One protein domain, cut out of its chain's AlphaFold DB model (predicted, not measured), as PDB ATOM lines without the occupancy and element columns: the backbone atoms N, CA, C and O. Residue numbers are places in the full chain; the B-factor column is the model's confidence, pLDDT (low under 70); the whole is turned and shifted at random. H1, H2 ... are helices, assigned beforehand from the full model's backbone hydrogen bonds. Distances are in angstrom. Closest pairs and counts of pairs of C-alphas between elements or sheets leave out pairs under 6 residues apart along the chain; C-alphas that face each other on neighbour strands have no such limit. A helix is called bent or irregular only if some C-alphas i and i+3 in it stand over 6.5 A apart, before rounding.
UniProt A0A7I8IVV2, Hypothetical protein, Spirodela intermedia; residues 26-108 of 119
ATOM      1  N   GLU A  26     118.933 144.755 145.371       48.38
ATOM      2  CA  GLU A  26     119.171 145.727 144.288       48.38
ATOM      3  C   GLU A  26     118.171 146.897 144.428       48.38
ATOM      4  O   GLU A  26     117.838 147.579 143.463       48.38
ATOM      5  N   GLY A  27     117.609 147.086 145.627       46.44
ATOM      6  CA  GLY A  27     116.613 148.118 145.906       46.44
ATOM      7  C   GLY A  27     117.235 149.451 146.298       46.44
ATOM      8  O   GLY A  27     116.803 150.480 145.805       46.44
ATOM      9  N   PHE A  28     118.286 149.456 147.123       50.91
ATOM     10  CA  PHE A  28     118.752 150.690 147.771       50.91
ATOM     11  C   PHE A  28     119.439 151.685 146.818       50.91
ATOM     12  O   PHE A  28     119.397 152.892 147.039       50.91
ATOM     13  N   LYS A  29     120.038 151.199 145.720       47.81
ATOM     14  CA  LYS A  29     120.818 152.032 144.785       47.81
ATOM     15  C   LYS A  29     119.966 152.802 143.767       47.81
ATOM     16  O   LYS A  29     120.513 153.607 143.019       47.81
ATOM     17  N   GLN A  30     118.652 152.560 143.719       51.69
ATOM     18  CA  GLN A  30     117.739 153.224 142.779       51.69
ATOM     19  C   GLN A  30     116.565 153.958 143.438       51.69
ATOM     20  O   GLN A  30     115.819 154.612 142.718       51.69
ATOM     21  N   ILE A  31     116.419 153.915 144.773       57.78
ATOM     22  CA  ILE A  31     115.320 154.614 145.475       57.78
ATOM     23  C   ILE A  31     115.471 156.130 145.394       57.78
ATOM     24  O   ILE A  31     114.550 156.830 145.724       57.78
ATOM     25  N   TYR A  32     116.615 156.660 144.983       61.28
ATOM     26  CA  TYR A  32     116.837 158.100 144.953       61.28
ATOM     27  C   TYR A  32     117.336 158.564 143.590       61.28
ATOM     28  O   TYR A  32     118.344 159.265 143.475       61.28
ATOM     29  N   ARG A  33     116.696 158.070 142.531       64.31
ATOM     30  CA  ARG A  33     117.038 158.484 141.168       64.31
ATOM     31  C   ARG A  33     116.312 159.752 140.761       64.31
ATOM     32  O   ARG A  33     116.864 160.510 139.970       64.31
ATOM     33  N   ASN A  34     115.106 159.968 141.280       65.12
ATOM     34  CA  ASN A  34     114.253 161.060 140.825       65.12
ATOM     35  C   ASN A  34     114.110 162.170 141.866       65.12
ATOM     36  O   ASN A  34     113.738 163.285 141.501       65.12
ATOM     37  N   CYS A  35     114.428 161.903 143.137       71.25
ATOM     38  CA  CYS A  35     114.462 162.936 144.160       71.25
ATOM     39  C   CYS A  35     115.828 163.626 144.264       71.25
ATOM     40  O   CYS A  35     116.862 162.976 144.438       71.25
ATOM     41  N   GLN A  36     115.836 164.963 144.186       69.25
ATOM     42  CA  GLN A  36     117.052 165.757 144.382       69.25
ATOM     43  C   GLN A  36     117.605 165.583 145.798       69.25
ATOM     44  O   GLN A  36     116.847 165.453 146.757       69.25
ATOM     45  N   GLU A  37     118.934 165.642 145.940       68.38
ATOM     46  CA  GLU A  37     119.603 165.347 147.214       68.38
ATOM     47  C   GLU A  37     119.149 166.223 148.383       68.38
ATOM     48  O   GLU A  37     119.038 165.742 149.507       68.38
ATOM     49  N   GLN A  38     118.789 167.468 148.091       66.38
ATOM     50  CA  GLN A  38     118.275 168.436 149.060       66.38
ATOM     51  C   GLN A  38     116.932 168.051 149.698       66.38
ATOM     52  O   GLN A  38     116.659 168.454 150.825       66.38
ATOM     53  N   TYR A  39     116.125 167.229 149.022       66.31
ATOM     54  CA  TYR A  39     114.820 166.773 149.511       66.31
ATOM     55  C   TYR A  39     114.866 165.353 150.088       66.31
ATOM     56  O   TYR A  39     113.821 164.759 150.345       66.31
ATOM     57  N   ARG A  40     116.060 164.772 150.278       71.56
ATOM     58  CA  ARG A  40     116.208 163.411 150.811       71.56
ATOM     59  C   ARG A  40     116.197 163.428 152.329       71.56
ATOM     60  O   ARG A  40     116.828 164.267 152.970       71.56
ATOM     61  N   LEU A  41     115.511 162.446 152.905       72.31
ATOM     62  CA  LEU A  41     115.514 162.238 154.341       72.31
ATOM     63  C   LEU A  41     116.914 161.808 154.796       72.31
ATOM     64  O   LEU A  41     117.429 160.767 154.385       72.31
ATOM     65  N   THR A  42     117.534 162.617 155.650       73.50
ATOM     66  CA  THR A  42     118.846 162.308 156.227       73.50
ATOM     67  C   THR A  42     118.704 161.505 157.519       73.50
ATOM     68  O   THR A  42     117.643 161.482 158.143       73.50
ATOM     69  N   ALA A  43     119.800 160.898 157.988       69.00
ATOM     70  CA  ALA A  43     119.843 160.250 159.304       69.00
ATOM     71  C   ALA A  43     119.527 161.222 160.464       69.00
ATOM     72  O   ALA A  43     119.166 160.792 161.559       69.00
ATOM     73  N   ASN A  44     119.606 162.536 160.215       68.06
ATOM     74  CA  ASN A  44     119.195 163.565 161.166       68.06
ATOM     75  C   ASN A  44     117.668 163.633 161.370       68.06
ATOM     76  O   ASN A  44     117.199 164.285 162.297       68.06
ATOM     77  N   GLY A  45     116.880 162.965 160.517       67.12
ATOM     78  CA  GLY A  45     115.416 162.963 160.594       67.12
ATOM     79  C   GLY A  45     114.782 164.269 160.124       67.12
ATOM     80  O   GLY A  45     113.643 164.560 160.480       67.12
ATOM     81  N   THR A  46     115.524 165.071 159.359       67.88
ATOM     82  CA  THR A  46     115.071 166.351 158.806       67.88
ATOM     83  C   THR A  46     114.894 166.222 157.296       67.88
ATOM     84  O   THR A  46     115.764 165.677 156.613       67.88
ATOM     85  N   LEU A  47     113.772 166.735 156.791       72.19
ATOM     86  CA  LEU A  47     113.448 166.824 155.372       72.19
ATOM     87  C   LEU A  47     113.371 168.313 155.009       72.19
ATOM     88  O   LEU A  47     112.492 169.016 155.504       72.19
ATOM     89  N   ASN A  48     114.309 168.810 154.203       68.62
ATOM     90  CA  ASN A  48     114.386 170.234 153.877       68.62
ATOM     91  C   ASN A  48     113.651 170.528 152.565       68.62
ATOM     92  O   ASN A  48     114.268 170.710 151.518       68.62
ATOM     93  N   VAL A  49     112.320 170.513 152.612       67.81
ATOM     94  CA  VAL A  49     111.470 170.883 151.474       67.81
ATOM     95  C   VAL A  49     110.953 172.292 151.719       67.81
ATOM     96  O   VAL A  49     110.244 172.539 152.693       67.81
ATOM     97  N   SER A  50     111.318 173.232 150.852       66.38
ATOM     98  CA  SER A  50     110.771 174.586 150.891       66.38
ATOM     99  C   SER A  50     109.276 174.561 150.551       66.38
ATOM    100  O   SER A  50     108.844 173.744 149.744       66.38
ATOM    101  N   GLY A  51     108.474 175.461 151.131       63.59
ATOM    102  CA  GLY A  51     107.008 175.457 150.968       63.59
ATOM    103  C   GLY A  51     106.523 175.447 149.509       63.59
ATOM    104  O   GLY A  51     105.564 174.765 149.178       63.59
ATOM    105  N   ASN A  52     107.247 176.116 148.610       63.88
ATOM    106  CA  ASN A  52     106.989 176.126 147.163       63.88
ATOM    107  C   ASN A  52     107.304 174.796 146.443       63.88
ATOM    108  O   ASN A  52     106.883 174.603 145.306       63.88
ATOM    109  N   ALA A  53     108.063 173.902 147.074       68.88
ATOM    110  CA  ALA A  53     108.443 172.591 146.560       68.88
ATOM    111  C   ALA A  53     107.651 171.447 147.217       68.88
ATOM    112  O   ALA A  53     107.770 170.311 146.764       68.88
ATOM    113  N   VAL A  54     106.828 171.726 148.240       74.44
ATOM    114  CA  VAL A  54     105.995 170.717 148.922       74.44
ATOM    115  C   VAL A  54     105.009 170.087 147.943       74.44
ATOM    116  O   VAL A  54     104.968 168.866 147.836       74.44
ATOM    117  N   ASP A  55     104.308 170.884 147.136       75.31
ATOM    118  CA  ASP A  55     103.366 170.350 146.142       75.31
ATOM    119  C   ASP A  55     104.065 169.460 145.104       75.31
ATOM    120  O   ASP A  55     103.565 168.392 144.746       75.31
ATOM    121  N   ALA A  56     105.264 169.851 144.659       75.81
ATOM    122  CA  ALA A  56     106.077 169.068 143.727       75.81
ATOM    123  C   ALA A  56     106.646 167.791 144.371       75.81
ATOM    124  O   ALA A  56     106.779 166.764 143.709       75.81
ATOM    125  N   PHE A  57     106.960 167.833 145.668       79.62
ATOM    126  CA  PHE A  57     107.398 166.675 146.441       79.62
ATOM    127  C   PHE A  57     106.258 165.665 146.617       79.62
ATOM    128  O   PHE A  57     106.456 164.469 146.400       79.62
ATOM    129  N   CYS A  58     105.066 166.154 146.964       79.00
ATOM    130  CA  CYS A  58     103.884 165.350 147.258       79.00
ATOM    131  C   CYS A  58     103.225 164.760 146.006       79.00
ATOM    132  O   CYS A  58     102.730 163.636 146.049       79.00
ATOM    133  N   SER A  59     103.248 165.484 144.885       80.56
ATOM    134  CA  SER A  59     102.798 164.978 143.577       80.56
ATOM    135  C   SER A  59     103.884 164.206 142.815       80.56
ATOM    136  O   SER A  59     103.606 163.589 141.786       80.56
ATOM    137  N   GLY A  60     105.124 164.240 143.307       78.38
ATOM    138  CA  GLY A  60     106.293 163.681 142.645       78.38
ATOM    139  C   GLY A  60     106.716 162.292 143.140       78.38
ATOM    140  O   GLY A  60     106.209 161.764 144.131       78.38
ATOM    141  N   PRO A  61     107.729 161.697 142.485       77.00
ATOM    142  CA  PRO A  61     108.290 160.406 142.886       77.00
ATOM    143  C   PRO A  61     109.002 160.459 144.248       77.00
ATOM    144  O   PRO A  61     109.133 159.426 144.897       77.00
ATOM    145  N   CYS A  62     109.413 161.645 144.714       78.62
ATOM    146  CA  CYS A  62     110.078 161.852 146.003       78.62
ATOM    147  C   CYS A  62     109.285 161.315 147.205       78.62
ATOM    148  O   CYS A  62     109.878 160.737 148.120       78.62
ATOM    149  N   LEU A  63     107.956 161.484 147.213       81.31
ATOM    150  CA  LEU A  63     107.103 160.972 148.285       81.31
ATOM    151  C   LEU A  63     107.170 159.442 148.351       81.31
ATOM    152  O   LEU A  63     107.431 158.871 149.412       81.31
ATOM    153  N   ALA A  64     106.988 158.784 147.204       80.69
ATOM    154  CA  ALA A  64     107.036 157.330 147.097       80.69
ATOM    155  C   ALA A  64     108.425 156.783 147.460       80.69
ATOM    156  O   ALA A  64     108.528 155.807 148.203       80.69
ATOM    157  N   GLU A  65     109.486 157.439 146.985       79.81
ATOM    158  CA  GLU A  65     110.877 157.119 147.315       79.81
ATOM    159  C   GLU A  65     111.114 157.197 148.837       79.81
ATOM    160  O   GLU A  65     111.602 156.241 149.448       79.81
ATOM    161  N   THR A  66     110.677 158.282 149.481       80.44
ATOM    162  CA  THR A  66     110.849 158.489 150.929       80.44
ATOM    163  C   THR A  66     110.062 157.474 151.761       80.44
ATOM    164  O   THR A  66     110.604 156.897 152.706       80.44
ATOM    165  N   GLN A  67     108.812 157.184 151.393       82.06
ATOM    166  CA  GLN A  67     108.008 156.154 152.062       82.06
ATOM    167  C   GLN A  67     108.632 154.760 151.936       82.06
ATOM    168  O   GLN A  67     108.582 153.969 152.882       82.06
ATOM    169  N   LEU A  68     109.242 154.451 150.788       81.62
ATOM    170  CA  LEU A  68     109.928 153.180 150.576       81.62
ATOM    171  C   LEU A  68     111.161 153.054 151.477       81.62
ATOM    172  O   LEU A  68     111.384 151.992 152.059       81.62
ATOM    173  N   VAL A  69     111.932 154.135 151.631       81.06
ATOM    174  CA  VAL A  69     113.081 154.187 152.551       81.06
ATOM    175  C   VAL A  69     112.624 153.981 153.990       81.06
ATOM    176  O   VAL A  69     113.186 153.132 154.676       81.06
ATOM    177  N   LEU A  70     111.579 154.687 154.433       80.38
ATOM    178  CA  LEU A  70     111.036 154.537 155.786       80.38
ATOM    179  C   LEU A  70     110.594 153.092 156.062       80.38
ATOM    180  O   LEU A  70     110.990 152.526 157.076       80.38
ATOM    181  N   LYS A  71     109.869 152.460 155.128       80.88
ATOM    182  CA  LYS A  71     109.492 151.036 155.225       80.88
ATOM    183  C   LYS A  71     110.702 150.105 155.239       80.88
ATOM    184  O   LYS A  71     110.697 149.102 155.946       80.88
ATOM    185  N   CYS A  72     111.732 150.413 154.454       81.12
ATOM    186  CA  CYS A  72     112.943 149.604 154.415       81.12
ATOM    187  C   CYS A  72     113.700 149.663 155.745       81.12
ATOM    188  O   CYS A  72     114.174 148.630 156.211       81.12
ATOM    189  N   ILE A  73     113.809 150.847 156.354       79.62
ATOM    190  CA  ILE A  73     114.451 151.005 157.662       79.62
ATOM    191  C   ILE A  73     113.608 150.303 158.733       79.62
ATOM    192  O   ILE A  73     114.177 149.558 159.517       79.62
ATOM    193  N   ASP A  74     112.280 150.447 158.718       81.44
ATOM    194  CA  ASP A  74     111.374 149.801 159.686       81.44
ATOM    195  C   ASP A  74     111.442 148.266 159.628       81.44
ATOM    196  O   ASP A  74     111.442 147.588 160.653       81.44
ATOM    197  N   GLY A  75     111.573 147.709 158.418       77.56
ATOM    198  CA  GLY A  75     111.690 146.265 158.209       77.56
ATOM    199  C   GLY A  75     113.051 145.667 158.588       77.56
ATOM    200  O   GLY A  75     113.146 144.450 158.737       77.56
ATOM    201  N   ILE A  76     114.100 146.487 158.726       78.19
ATOM    202  CA  ILE A  76     115.465 146.031 159.049       78.19
ATOM    203  C   ILE A  76     115.844 146.386 160.492       78.19
ATOM    204  O   ILE A  76     116.478 145.588 161.180       78.19
ATOM    205  N   LEU A  77     115.477 147.583 160.948       76.94
ATOM    206  CA  LEU A  77     115.834 148.147 162.243       76.94
ATOM    207  C   LEU A  77     114.564 148.374 163.066       76.94
ATOM    208  O   LEU A  77     113.851 149.363 162.890       76.94
ATOM    209  N   SER A  78     114.309 147.475 164.013       76.31
ATOM    210  CA  SER A  78     113.228 147.652 164.977       76.31
ATOM    211  C   SER A  78     113.546 148.809 165.933       76.31
ATOM    212  O   SER A  78     114.648 148.907 166.472       76.31
ATOM    213  N   ASN A  79     112.568 149.693 166.157       73.44
ATOM    214  CA  ASN A  79     112.680 150.859 167.050       73.44
ATOM    215  C   ASN A  79     113.799 151.850 166.679       73.44
ATOM    216  O   ASN A  79     114.406 152.467 167.555       73.44
ATOM    217  N   PHE A  80     114.078 152.015 165.385       77.25
ATOM    218  CA  PHE A  80     115.025 153.027 164.937       77.25
ATOM    219  C   PHE A  80     114.510 154.442 165.230       77.25
ATOM    220  O   PHE A  80     113.412 154.826 164.809       77.25
ATOM    221  N   ASN A  81     115.359 155.226 165.889       80.62
ATOM    222  CA  ASN A  81     115.157 156.648 166.098       80.62
ATOM    223  C   ASN A  81     116.184 157.425 165.281       80.62
ATOM    224  O   ASN A  81     117.377 157.121 165.301       80.62
ATOM    225  N   PHE A  82     115.713 158.459 164.596       80.19
ATOM    226  CA  PHE A  82     116.581 159.446 163.974       80.19
ATOM    227  C   PHE A  82     117.354 160.233 165.043       80.19
ATOM    228  O   PHE A  82     116.954 160.265 166.210       80.19
ATOM    229  N   TYR A  83     118.442 160.909 164.660       78.50
ATOM    230  CA  TYR A  83     119.255 161.674 165.621       78.50
ATOM    231  C   TYR A  83     118.475 162.794 166.333       78.50
ATOM    232  O   TYR A  83     118.795 163.132 167.469       78.50
ATOM    233  N   ASN A  84     117.408 163.313 165.721       73.50
ATOM    234  CA  ASN A  84     116.475 164.261 166.343       73.50
ATOM    235  C   ASN A  84     115.453 163.608 167.306       73.50
ATOM    236  O   ASN A  84     114.517 164.268 167.765       73.50
ATOM    237  N   GLY A  85     115.569 162.305 167.571       76.56
ATOM    238  CA  GLY A  85     114.636 161.540 168.395       76.56
ATOM    239  C   GLY A  85     113.273 161.305 167.740       76.56
ATOM    240  O   GLY A  85     112.316 160.952 168.428       76.56
ATOM    241  N   ALA A  86     113.120 161.545 166.434       78.69
ATOM    242  CA  ALA A  86     111.908 161.167 165.715       78.69
ATOM    243  C   ALA A  86     111.906 159.661 165.424       78.69
ATOM    244  O   ALA A  86     112.932 159.080 165.076       78.69
ATOM    245  N   THR A  87     110.739 159.033 165.543       82.00
ATOM    246  CA  THR A  87     110.532 157.654 165.092       82.00
ATOM    247  C   THR A  87     110.212 157.646 163.599       82.00
ATOM    248  O   THR A  87     109.723 158.638 163.051       82.00
ATOM    249  N   ILE A  88     110.420 156.509 162.933       81.69
ATOM    250  CA  ILE A  88     110.019 156.309 161.527       81.69
ATOM    251  C   ILE A  88     108.540 156.659 161.315       81.69
ATOM    252  O   ILE A  88     108.198 157.352 160.356       81.69
ATOM    253  N   ARG A  89     107.671 156.237 162.243       80.19
ATOM    254  CA  ARG A  89     106.237 156.553 162.219       80.19
ATOM    255  C   ARG A  89     105.975 158.054 162.292       80.19
ATOM    256  O   ARG A  89     105.213 158.557 161.475       80.19
ATOM    257  N   ALA A  90     106.642 158.764 163.204       80.00
ATOM    258  CA  ALA A  90     106.489 160.210 163.336       80.00
ATOM    259  C   ALA A  90     106.911 160.945 162.056       80.00
ATOM    260  O   ALA A  90     106.202 161.832 161.598       80.00
ATOM    261  N   VAL A  91     108.027 160.542 161.437       80.88
ATOM    262  CA  VAL A  91     108.478 161.142 160.172       80.88
ATOM    263  C   VAL A  91     107.473 160.886 159.046       80.88
ATOM    264  O   VAL A  91     107.115 161.817 158.327       80.88
ATOM    265  N   ASN A  92     106.980 159.651 158.911       82.56
ATOM    266  CA  ASN A  92     105.971 159.314 157.904       82.56
ATOM    267  C   ASN A  92     104.680 160.127 158.106       82.56
ATOM    268  O   ASN A  92     104.133 160.671 157.153       82.56
ATOM    269  N   ALA A  93     104.231 160.252 159.355       78.81
ATOM    270  CA  ALA A  93     103.047 161.021 159.717       78.81
ATOM    271  C   ALA A  93     103.189 162.505 159.337       78.81
ATOM    272  O   ALA A  93     102.297 163.057 158.695       78.81
ATOM    273  N   THR A  94     104.329 163.131 159.645       80.00
ATOM    274  CA  THR A  94     104.608 164.522 159.254       80.00
ATOM    275  C   THR A  94     104.560 164.710 157.739       80.00
ATOM    276  O   THR A  94     103.983 165.687 157.266       80.00
ATOM    277  N   ILE A  95     105.113 163.771 156.967       79.50
ATOM    278  CA  ILE A  95     105.080 163.825 155.498       79.50
ATOM    279  C   ILE A  95     103.638 163.730 154.978       79.50
ATOM    280  O   ILE A  95     103.250 164.496 154.102       79.50
ATOM    281  N   LEU A  96     102.826 162.827 155.533       80.06
ATOM    282  CA  LEU A  96     101.425 162.675 155.134       80.06
ATOM    283  C   LEU A  96     100.576 163.908 155.481       80.06
ATOM    284  O   LEU A  96      99.693 164.270 154.702       80.06
ATOM    285  N   ILE A  97     100.845 164.570 156.615       77.25
ATOM    286  CA  ILE A  97     100.220 165.861 156.946       77.25
ATOM    287  C   ILE A  97     100.653 166.927 155.940       77.25
ATOM    288  O   ILE A  97      99.801 167.618 155.388       77.25
ATOM    289  N   ALA A  98     101.960 167.051 155.688       75.56
ATOM    290  CA  ALA A  98     102.507 168.052 154.774       75.56
ATOM    291  C   ALA A  98     101.944 167.900 153.352       75.56
ATOM    292  O   ALA A  98     101.671 168.893 152.686       75.56
ATOM    293  N   CYS A  99     101.702 166.660 152.920       78.19
ATOM    294  CA  CYS A  99     101.080 166.337 151.639       78.19
ATOM    295  C   CYS A  99      99.546 166.312 151.660       78.19
ATOM    296  O   CYS A  99      98.941 165.824 150.704       78.19
ATOM    297  N   GLY A 100      98.904 166.764 152.743       72.88
ATOM    298  CA  GLY A 100      97.444 166.842 152.860       72.88
ATOM    299  C   GLY A 100      96.711 165.496 152.768       72.88
ATOM    300  O   GLY A 100      95.492 165.471 152.630       72.88
ATOM    301  N   SER A 101      97.433 164.376 152.832       60.31
ATOM    302  CA  SER A 101      96.929 163.020 152.561       60.31
ATOM    303  C   SER A 101      96.671 162.206 153.835       60.31
ATOM    304  O   SER A 101      96.032 161.161 153.767       60.31
ATOM    305  N   GLY A 102      97.143 162.673 154.997       53.53
ATOM    306  CA  GLY A 102      97.099 161.932 156.267       53.53
ATOM    307  C   GLY A 102      96.241 162.532 157.373       53.53
ATOM    308  O   GLY A 102      96.395 162.129 158.525       53.53
ATOM    309  N   MET A 103      95.371 163.499 157.080       50.12
ATOM    310  CA  MET A 103      94.622 164.172 158.148       50.12
ATOM    311  C   MET A 103      93.653 163.232 158.889       50.12
ATOM    312  O   MET A 103      93.330 163.501 160.033       50.12
ATOM    313  N   GLU A 104      93.263 162.094 158.309       45.81
ATOM    314  CA  GLU A 104      92.355 161.142 158.969       45.81
ATOM    315  C   GLU A 104      93.065 160.232 160.004       45.81
ATOM    316  O   GLU A 104      92.474 159.850 161.013       45.81
ATOM    317  N   GLU A 105      94.347 159.889 159.797       46.34
ATOM    318  CA  GLU A 105      95.096 158.960 160.672       46.34
ATOM    319  C   GLU A 105      96.008 159.662 161.689       46.34
ATOM    320  O   GLU A 105      96.282 159.106 162.754       46.34
ATOM    321  N   VAL A 106      96.470 160.883 161.406       48.78
ATOM    322  CA  VAL A 106      97.546 161.512 162.190       48.78
ATOM    323  C   VAL A 106      97.044 162.318 163.403       48.78
ATOM    324  O   VAL A 106      97.782 162.500 164.374       48.78
ATOM    325  N   ILE A 107      95.770 162.731 163.432       49.41
ATOM    326  CA  ILE A 107      95.198 163.562 164.518       49.41
ATOM    327  C   ILE A 107      95.253 162.863 165.895       49.41
ATOM    328  O   ILE A 107      95.233 163.533 166.925       49.41
ATOM    329  N   ARG A 108      95.378 161.528 165.953       48.31
ATOM    330  CA  ARG A 108      95.430 160.790 167.229       48.31
ATOM    331  C   ARG A 108      96.815 160.679 167.876       48.31
ATOM    332  O   ARG A 108      96.869 160.280 169.034       48.31
TER     333      ARG A 108
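What this domain is: This is residues 26 to 108 of the 119 residues of the protein "Hypothetical protein" of Spirodela intermedia (UniProt A0A7I8IVV2). Two helices, H2 and H3, lie side by side and run opposite ways as a helical hairpin, and the short, uneven helix H1 stands steeply at one end of the pair, near where H2 begins and H3 ends. A long stretch with no named element, residues 26 to 50, runs beside H2 and then folds over one face of the hairpin to reach H1, while the tiny helix H4 sits on the side of H3 away from H2. The printed part has 83 residues, with four named helices in the order H1, H2, H3, H4 and no named strand; the class is all helix, though under half of the residues, 39 of 83, are in named elements. The whole is compact, with a radius of gyration of the C-alphas of 12.4 A, and rounded, with spans of 34 by 32 by 20 A.

Where its parts are: Residues 26 to 50 come first, from C-alpha 26 at (119.171, 145.727, 144.288), with no named element. H1 is residues 51 to 58, 11.2 A from first to last C-alpha, and begins at C-alpha 51 at (107.008, 175.457, 150.968). It is irregular, but only just: C-alphas 52 and 55 are 6.9 A apart. H2, residues 61 to 76, is the longest helix at 22.8 A. H3, residues 88 to 98, measures 15.5 A. H4, residues 103 to 106, ends at C-alpha 106 at (97.546, 161.512, 162.190).

How they stand to each other: H1 is close to H2 but not clearly touching; the closest C-alphas, of Phe 57 and Leu 63, are 6.0 A apart. Their lines stand at a steep tilt of 68 degrees, only just short of about perpendicular, and run the same way. H1 is likewise close to H3 but not clearly touching, with the closest C-alphas, of Val 54 and Ala 98, 7.3 A apart. That tilt is steep at 67 degrees, only just short of about perpendicular, and the two run opposite ways. H2 and H3 form a helical hairpin and touch at a shallow tilt of 18 degrees, opposite ways. Their closest C-alphas, of Leu 70 and Ile 88, are 6.1 A apart, and H2 touches H3 with residues 67 to 74 alone. H3 touches H4, the closest C-alphas being those of Ile 97 and Met 103, 6.0 A apart. H4 is apart from H1 and from H2. In H2 and H3 every O i to N i+4 pair is within hydrogen-bond range, in H1 2 of 4 are, and H4 is too short for such a pair, its one O i to N i+3 pair not being within range.

The domain as a whole: The two C-alphas farthest apart, of Glu 26 and Arg 108, are 36.3 A apart. The printed part has no cut. The links from H1 to H2 and from H3 to H4 are tight, and that from H2 to H3 is long, with 11 residues. The mean pLDDT of the printed part is 71.1; it is under 70 in residues 26 to 34, 36 to 39, 43 to 46, 48 to 53 and 101 to 108.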